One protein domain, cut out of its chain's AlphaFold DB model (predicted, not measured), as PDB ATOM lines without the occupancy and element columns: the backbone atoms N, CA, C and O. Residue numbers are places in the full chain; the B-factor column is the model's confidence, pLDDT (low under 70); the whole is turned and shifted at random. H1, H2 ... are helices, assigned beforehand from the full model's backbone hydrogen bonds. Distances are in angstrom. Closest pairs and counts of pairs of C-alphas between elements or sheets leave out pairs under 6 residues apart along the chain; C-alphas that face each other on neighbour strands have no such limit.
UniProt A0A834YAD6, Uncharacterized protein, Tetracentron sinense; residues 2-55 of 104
ATOM      1  N   GLN A   2     308.893 411.868 230.204       58.62
ATOM      2  CA  GLN A   2     310.202 411.472 230.764       58.62
ATOM      3  C   GLN A   2     311.228 412.613 230.894       58.62
ATOM      4  O   GLN A   2     311.982 412.646 231.862       58.62
ATOM      5  N   GLU A   3     311.256 413.580 229.974       70.06
ATOM      6  CA  GLU A   3     312.203 414.702 230.060       70.06
ATOM      7  C   GLU A   3     311.959 415.657 231.228       70.06
ATOM      8  O   GLU A   3     312.929 416.179 231.777       70.06
ATOM      9  N   ALA A   4     310.703 415.855 231.636       71.19
ATOM     10  CA  ALA A   4     310.380 416.666 232.807       71.19
ATOM     11  C   ALA A   4     310.921 415.997 234.077       71.19
ATOM     12  O   ALA A   4     311.670 416.614 234.830       71.19
ATOM     13  N   TYR A   5     310.675 414.691 234.225       68.12
ATOM     14  CA  TYR A   5     311.233 413.888 235.314       68.12
ATOM     15  C   TYR A   5     312.761 413.902 235.329       68.12
ATOM     16  O   TYR A   5     313.380 414.110 236.369       68.12
ATOM     17  N   ARG A   6     313.391 413.760 234.160       72.06
ATOM     18  CA  ARG A   6     314.852 413.813 234.032       72.06
ATOM     19  C   ARG A   6     315.417 415.176 234.439       72.06
ATOM     20  O   ARG A   6     316.510 415.240 234.999       72.06
ATOM     21  N   LYS A   7     314.701 416.262 234.144       79.31
ATOM     22  CA  LYS A   7     315.095 417.624 234.522       79.31
ATOM     23  C   LYS A   7     315.009 417.824 236.033       79.31
ATOM     24  O   LYS A   7     315.954 418.359 236.606       79.31
ATOM     25  N   ASP A   8     313.937 417.348 236.657       74.88
ATOM     26  CA  ASP A   8     313.756 417.425 238.109       74.88
ATOM     27  C   ASP A   8     314.838 416.624 238.840       74.88
ATOM     28  O   ASP A   8     315.509 417.165 239.713       74.88
ATOM     29  N   VAL A   9     315.119 415.393 238.400       73.50
ATOM     30  CA  VAL A   9     316.188 414.555 238.968       73.50
ATOM     31  C   VAL A   9     317.555 415.244 238.866       73.50
ATOM     32  O   VAL A   9     318.276 415.338 239.857       73.50
ATOM     33  N   LYS A  10     317.903 415.797 237.694       75.94
ATOM     34  CA  LYS A  10     319.158 416.550 237.509       75.94
ATOM     35  C   LYS A  10     319.237 417.780 238.412       75.94
ATOM     36  O   LYS A  10     320.300 418.064 238.959       75.94
ATOM     37  N   ARG A  11     318.127 418.506 238.569       80.19
ATOM     38  CA  ARG A  11     318.052 419.677 239.445       80.19
ATOM     39  C   ARG A  11     318.272 419.280 240.903       80.19
ATOM     40  O   ARG A  11     319.060 419.935 241.577       80.19
ATOM     41  N   THR A  12     317.646 418.198 241.363       76.25
ATOM     42  CA  THR A  12     317.815 417.678 242.727       76.25
ATOM     43  C   THR A  12     319.255 417.247 242.985       76.25
ATOM     44  O   THR A  12     319.835 417.675 243.976       76.25
ATOM     45  N   PHE A  13     319.887 416.508 242.067       74.62
ATOM     46  CA  PHE A  13     321.310 416.171 242.197       74.62
ATOM     47  C   PHE A  13     322.212 417.408 242.239       74.62
ATOM     48  O   PHE A  13     323.162 417.428 243.013       74.62
ATOM     49  N   GLY A  14     321.895 418.460 241.478       78.38
ATOM     50  CA  GLY A  14     322.614 419.735 241.560       78.38
ATOM     51  C   GLY A  14     322.514 420.390 242.943       78.38
ATOM     52  O   GLY A  14     323.511 420.891 243.456       78.38
ATOM     53  N   VAL A  15     321.339 420.338 243.580       79.56
ATOM     54  CA  VAL A  15     321.148 420.832 244.956       79.56
ATOM     55  C   VAL A  15     321.925 419.980 245.959       79.56
ATOM     56  O   VAL A  15     322.605 420.530 246.824       79.56
ATOM     57  N   LEU A  16     321.872 418.653 245.825       77.69
ATOM     58  CA  LEU A  16     322.594 417.728 246.700       77.69
ATOM     59  C   LEU A  16     324.114 417.880 246.580       77.69
ATOM     60  O   LEU A  16     324.819 417.875 247.587       77.69
ATOM     61  N   GLN A  17     324.621 418.088 245.365       75.69
ATOM     62  CA  GLN A  17     326.033 418.356 245.125       75.69
ATOM     63  C   GLN A  17     326.460 419.696 245.737       75.69
ATOM     64  O   GLN A  17     327.505 419.765 246.378       75.69
ATOM     65  N   ALA A  18     325.656 420.750 245.567       78.50
ATOM     66  CA  ALA A  18     325.981 422.084 246.069       78.50
ATOM     67  C   ALA A  18     325.932 422.183 247.602       78.50
ATOM     68  O   ALA A  18     326.746 422.892 248.184       78.50
ATOM     69  N   ARG A  19     324.983 421.493 248.251       74.50
ATOM     70  CA  ARG A  19     324.768 421.589 249.706       74.50
ATOM     71  C   ARG A  19     325.508 420.534 250.520       74.50
ATOM     72  O   ARG A  19     325.946 420.832 251.621       74.50
ATOM     73  N   PHE A  20     325.651 419.321 249.992       72.62
ATOM     74  CA  PHE A  20     326.162 418.176 250.753       72.62
ATOM     75  C   PHE A  20     327.402 417.534 250.116       72.62
ATOM     76  O   PHE A  20     327.841 416.481 250.568       72.62
ATOM     77  N   ALA A  21     327.955 418.134 249.050       77.75
ATOM     78  CA  ALA A  21     329.069 417.584 248.270       77.75
ATOM     79  C   ALA A  21     328.826 416.141 247.776       77.75
ATOM     80  O   ALA A  21     329.765 415.390 247.512       77.75
ATOM     81  N   ILE A  22     327.555 415.755 247.621       72.31
ATOM     82  CA  ILE A  22     327.156 414.436 247.134       72.31
ATOM     83  C   ILE A  22     327.426 414.394 245.628       72.31
ATOM     84  O   ILE A  22     326.676 414.947 244.821       72.31
ATOM     85  N   VAL A  23     328.542 413.772 245.246       67.50
ATOM     86  CA  VAL A  23     328.938 413.615 243.843       67.50
ATOM     87  C   VAL A  23     328.174 412.434 243.251       67.50
ATOM     88  O   VAL A  23     328.248 411.336 243.803       67.50
ATOM     89  N   PRO A  24     327.455 412.604 242.127       65.38
ATOM     90  CA  PRO A  24     326.804 411.480 241.488       65.38
ATOM     91  C   PRO A  24     327.864 410.497 241.001       65.38
ATOM     92  O   PRO A  24     328.824 410.868 240.317       65.38
ATOM     93  N   PRO A  25     327.572 409.213 241.179       60.22
ATOM     94  CA  PRO A  25     327.420 408.476 239.951       60.22
ATOM     95  C   PRO A  25     326.098 407.724 240.004       60.22
ATOM     96  O   PRO A  25     325.953 406.708 240.674       60.22
ATOM     97  N   ALA A  26     325.135 408.200 239.214       53.91
ATOM     98  CA  ALA A  26     323.813 407.588 239.077       53.91
ATOM     99  C   ALA A  26     323.847 406.096 238.657       53.91
ATOM    100  O   ALA A  26     322.805 405.456 238.597       53.91
ATOM    101  N   ARG A  27     325.030 405.544 238.347       58.62
ATOM    102  CA  ARG A  27     325.273 404.146 237.974       58.62
ATOM    103  C   ARG A  27     325.745 403.227 239.109       58.62
ATOM    104  O   ARG A  27     325.679 402.022 238.906       58.62
ATOM    105  N   PHE A  28     326.233 403.739 240.245       65.44
ATOM    106  CA  PHE A  28     326.772 402.876 241.321       65.44
ATOM    107  C   PHE A  28     325.905 402.827 242.578       65.44
ATOM    108  O   PHE A  28     326.238 402.087 243.496       65.44
ATOM    109  N   TRP A  29     324.815 403.593 242.638       74.44
ATOM    110  CA  TRP A  29     323.912 403.576 243.786       74.44
ATOM    111  C   TRP A  29     322.707 402.696 243.492       74.44
ATOM    112  O   TRP A  29     322.038 402.856 242.467       74.44
ATOM    113  N   SER A  30     322.452 401.753 244.392       81.25
ATOM    114  CA  SER A  30     321.228 400.968 244.380       81.25
ATOM    115  C   SER A  30     320.027 401.843 244.760       81.25
ATOM    116  O   SER A  30     320.168 402.955 245.274       81.25
ATOM    117  N   HIS A  31     318.816 401.336 244.523       80.25
ATOM    118  CA  HIS A  31     317.598 402.000 244.994       80.25
ATOM    119  C   HIS A  31     317.602 402.188 246.522       80.25
ATOM    120  O   HIS A  31     317.117 403.199 247.019       80.25
ATOM    121  N   GLU A  32     318.191 401.242 247.257       83.50
ATOM    122  CA  GLU A  32     318.339 401.311 248.710       83.50
ATOM    123  C   GLU A  32     319.320 402.412 249.131       83.50
ATOM    124  O   GLU A  32     319.016 403.182 250.040       83.50
ATOM    125  N   ASP A  33     320.451 402.559 248.439       82.19
ATOM    126  CA  ASP A  33     321.402 403.645 248.711       82.19
ATOM    127  C   ASP A  33     320.758 405.014 248.472       82.19
ATOM    128  O   ASP A  33     320.911 405.933 249.274       82.19
ATOM    129  N   LEU A  34     319.990 405.147 247.386       81.00
ATOM    130  CA  LEU A  34     319.267 406.378 247.066       81.00
ATOM    131  C   LEU A  34     318.205 406.719 248.119       81.00
ATOM    132  O   LEU A  34     318.078 407.887 248.485       81.00
ATOM    133  N   ASP A  35     317.470 405.728 248.624       82.94
ATOM    134  CA  ASP A  35     316.489 405.917 249.700       82.94
ATOM    135  C   ASP A  35     317.160 406.404 250.995       82.94
ATOM    136  O   ASP A  35     316.719 407.392 251.590       82.94
ATOM    137  N   HIS A  36     318.280 405.787 251.389       85.50
ATOM    138  CA  HIS A  36     319.059 406.228 252.547       85.50
ATOM    139  C   HIS A  36     319.605 407.647 252.365       85.50
ATOM    140  O   HIS A  36     319.417 408.488 253.243       85.50
ATOM    141  N   ILE A  37     320.207 407.950 251.209       83.00
ATOM    142  CA  ILE A  37     320.736 409.286 250.900       83.00
ATOM    143  C   ILE A  37     319.625 410.337 250.985       83.00
ATOM    144  O   ILE A  37     319.813 411.375 251.620       83.00
ATOM    145  N   MET A  38     318.453 410.074 250.398       83.81
ATOM    146  CA  MET A  38     317.321 411.004 250.435       83.81
ATOM    147  C   MET A  38     316.811 411.230 251.860       83.81
ATOM    148  O   MET A  38     316.607 412.381 252.251       83.81
ATOM    149  N   LYS A  39     316.655 410.165 252.659       84.94
ATOM    150  CA  LYS A  39     316.264 410.271 254.076       84.94
ATOM    151  C   LYS A  39     317.266 411.098 254.876       84.94
ATOM    152  O   LYS A  39     316.857 412.007 255.596       84.94
ATOM    153  N   THR A  40     318.564 410.846 254.707       86.44
ATOM    154  CA  THR A  40     319.623 411.633 255.353       86.44
ATOM    155  C   THR A  40     319.559 413.103 254.938       86.44
ATOM    156  O   THR A  40     319.627 413.972 255.800       86.44
ATOM    157  N   CYS A  41     319.350 413.405 253.653       81.62
ATOM    158  CA  CYS A  41     319.241 414.788 253.177       81.62
ATOM    159  C   CYS A  41     318.020 415.517 253.754       81.62
ATOM    160  O   CYS A  41     318.123 416.699 254.067       81.62
ATOM    161  N   ILE A  42     316.882 414.832 253.918       84.50
ATOM    162  CA  ILE A  42     315.680 415.403 254.546       84.50
ATOM    163  C   ILE A  42     315.940 415.713 256.024       84.50
ATOM    164  O   ILE A  42     315.620 416.807 256.477       84.50
ATOM    165  N   ILE A  43     316.552 414.780 256.761       88.06
ATOM    166  CA  ILE A  43     316.882 414.977 258.180       88.06
ATOM    167  C   ILE A  43     317.849 416.151 258.338       88.06
ATOM    168  O   ILE A  43     317.563 417.066 259.098       88.06
ATOM    169  N   LEU A  44     318.947 416.171 257.574       84.88
ATOM    170  CA  LEU A  44     319.919 417.266 257.621       84.88
ATOM    171  C   LEU A  44     319.293 418.605 257.227       84.88
ATOM    172  O   LEU A  44     319.605 419.624 257.830       84.88
ATOM    173  N   HIS A  45     318.402 418.619 256.234       81.25
ATOM    174  CA  HIS A  45     317.711 419.842 255.837       81.25
ATOM    175  C   HIS A  45     316.818 420.383 256.953       81.25
ATOM    176  O   HIS A  45     316.847 421.583 257.208       81.25
ATOM    177  N   ASN A  46     316.074 419.503 257.622       81.19
ATOM    178  CA  ASN A  46     315.231 419.886 258.747       81.19
ATOM    179  C   ASN A  46     316.076 420.361 259.933       81.19
ATOM    180  O   ASN A  46     315.743 421.378 260.516       81.19
ATOM    181  N   MET A  47     317.196 419.693 260.226       86.56
ATOM    182  CA  MET A  47     318.113 420.113 261.290       86.56
ATOM    183  C   MET A  47     318.713 421.496 261.026       86.56
ATOM    184  O   MET A  47     318.766 422.302 261.940       86.56
ATOM    185  N   ILE A  48     319.129 421.790 259.788       81.56
ATOM    186  CA  ILE A  48     319.660 423.115 259.424       81.56
ATOM    187  C   ILE A  48     318.570 424.190 259.543       81.56
ATOM    188  O   ILE A  48     318.846 425.268 260.044       81.56
ATOM    189  N   ILE A  49     317.335 423.904 259.110       80.00
ATOM    190  CA  ILE A  49     316.219 424.853 259.264       80.00
ATOM    191  C   ILE A  49     315.901 425.096 260.744       80.00
ATOM    192  O   ILE A  49     315.616 426.226 261.121       80.00
ATOM    193  N   GLU A  50     315.904 424.045 261.566       81.94
ATOM    194  CA  GLU A  50     315.657 424.154 263.008       81.94
ATOM    195  C   GLU A  50     316.757 424.970 263.706       81.94
ATOM    196  O   GLU A  50     316.430 425.832 264.516       81.94
ATOM    197  N   ASP A  51     318.024 424.760 263.341       78.00
ATOM    198  CA  ASP A  51     319.186 425.519 263.834       78.00
ATOM    199  C   ASP A  51     319.113 427.005 263.421       78.00
ATOM    200  O   ASP A  51     319.182 427.893 264.265       78.00
ATOM    201  N   GLU A  52     318.830 427.292 262.143       76.94
ATOM    202  CA  GLU A  52     318.641 428.664 261.637       76.94
ATOM    203  C   GLU A  52     317.412 429.374 262.249       76.94
ATOM    204  O   GLU A  52     317.356 430.604 262.284       76.94
ATOM    205  N   HIS A  53     316.405 428.625 262.712       63.03
ATOM    206  CA  HIS A  53     315.206 429.179 263.343       63.03
ATOM    207  C   HIS A  53     315.438 429.545 264.819       63.03
ATOM    208  O   HIS A  53     314.851 430.523 265.287       63.03
ATOM    209  N   ASP A  54     316.276 428.804 265.550       58.03
ATOM    210  CA  ASP A  54     316.602 429.107 266.957       58.03
ATOM    211  C   ASP A  54     317.414 430.413 267.082       58.03
ATOM    212  O   ASP A  54     317.185 431.209 267.991       58.03
ATOM    213  N   ASP A  55     318.248 430.716 266.081       55.06
ATOM    214  CA  ASP A  55     319.021 431.965 265.990       55.06
ATOM    215  C   ASP A  55     318.184 433.203 265.589       55.06
ATOM    216  O   ASP A  55     318.686 434.328 265.597       55.06
TER     217      ASP A  55
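AT A GLANCE: This is residues 2 to 55 of the 104 residues of an uncharacterized protein of Tetracentron sinense (UniProt A0A834YAD6). Picture a loose, open Z of two helices: H1 runs one way, the link of residues 21 to 30 folds back, and the longer H2 sets off again, so that the later part of H1 comes near the middle of H2 at a wide angle. The first part of H1, residues 2 to 9, and the far end of H2 with Asp 55, residues 46 to 55, stick out freely. The printed part has 54 residues with two named helices, H1 then H2, and no named strand; its class is all helix. It is loose, with a radius of gyration of the C-alphas of 13.0 A, and elongated, spanning 40 by 23 by 17 A.

IN THESE COORDINATES: Find C-alpha 2 at (310.202, 411.472, 230.764); from there H1, residues 2 to 20, runs 26.4 A to C-alpha 20 at (326.162, 418.176, 250.753). After the link, look for His 31, where H2, residues 31 to 54, begins; it runs 34.9 A to C-alpha 54 at (316.602, 429.107, 266.957).

HOW THE PARTS SIT: Look at Leu 16 in H1 and Cys 41 in H2: their C-alphas, the closest of the two helices, are 7.9 A apart. H1 and H2 are close but not clearly touching, with 1 pair of C-alphas within 8 A. Their lines stand at a steep tilt of 55 degrees, and they run the same way. In H1 and H2 every O i to N i+4 pair is within hydrogen-bond range.

THE WHOLE: The two C-alphas farthest apart are those of Gln 2 and Asp 55, at 41.7 A. Without the stretches that stand free, the body of 36 residues spans 22 by 18 by 14 A. The printed part has no cut, and the link from H1 to H2, 10 residues, is short. The mean pLDDT of the printed part is 75.6; it is under 70 at residues 2 and 5, 23 to 28, and 53 to 55.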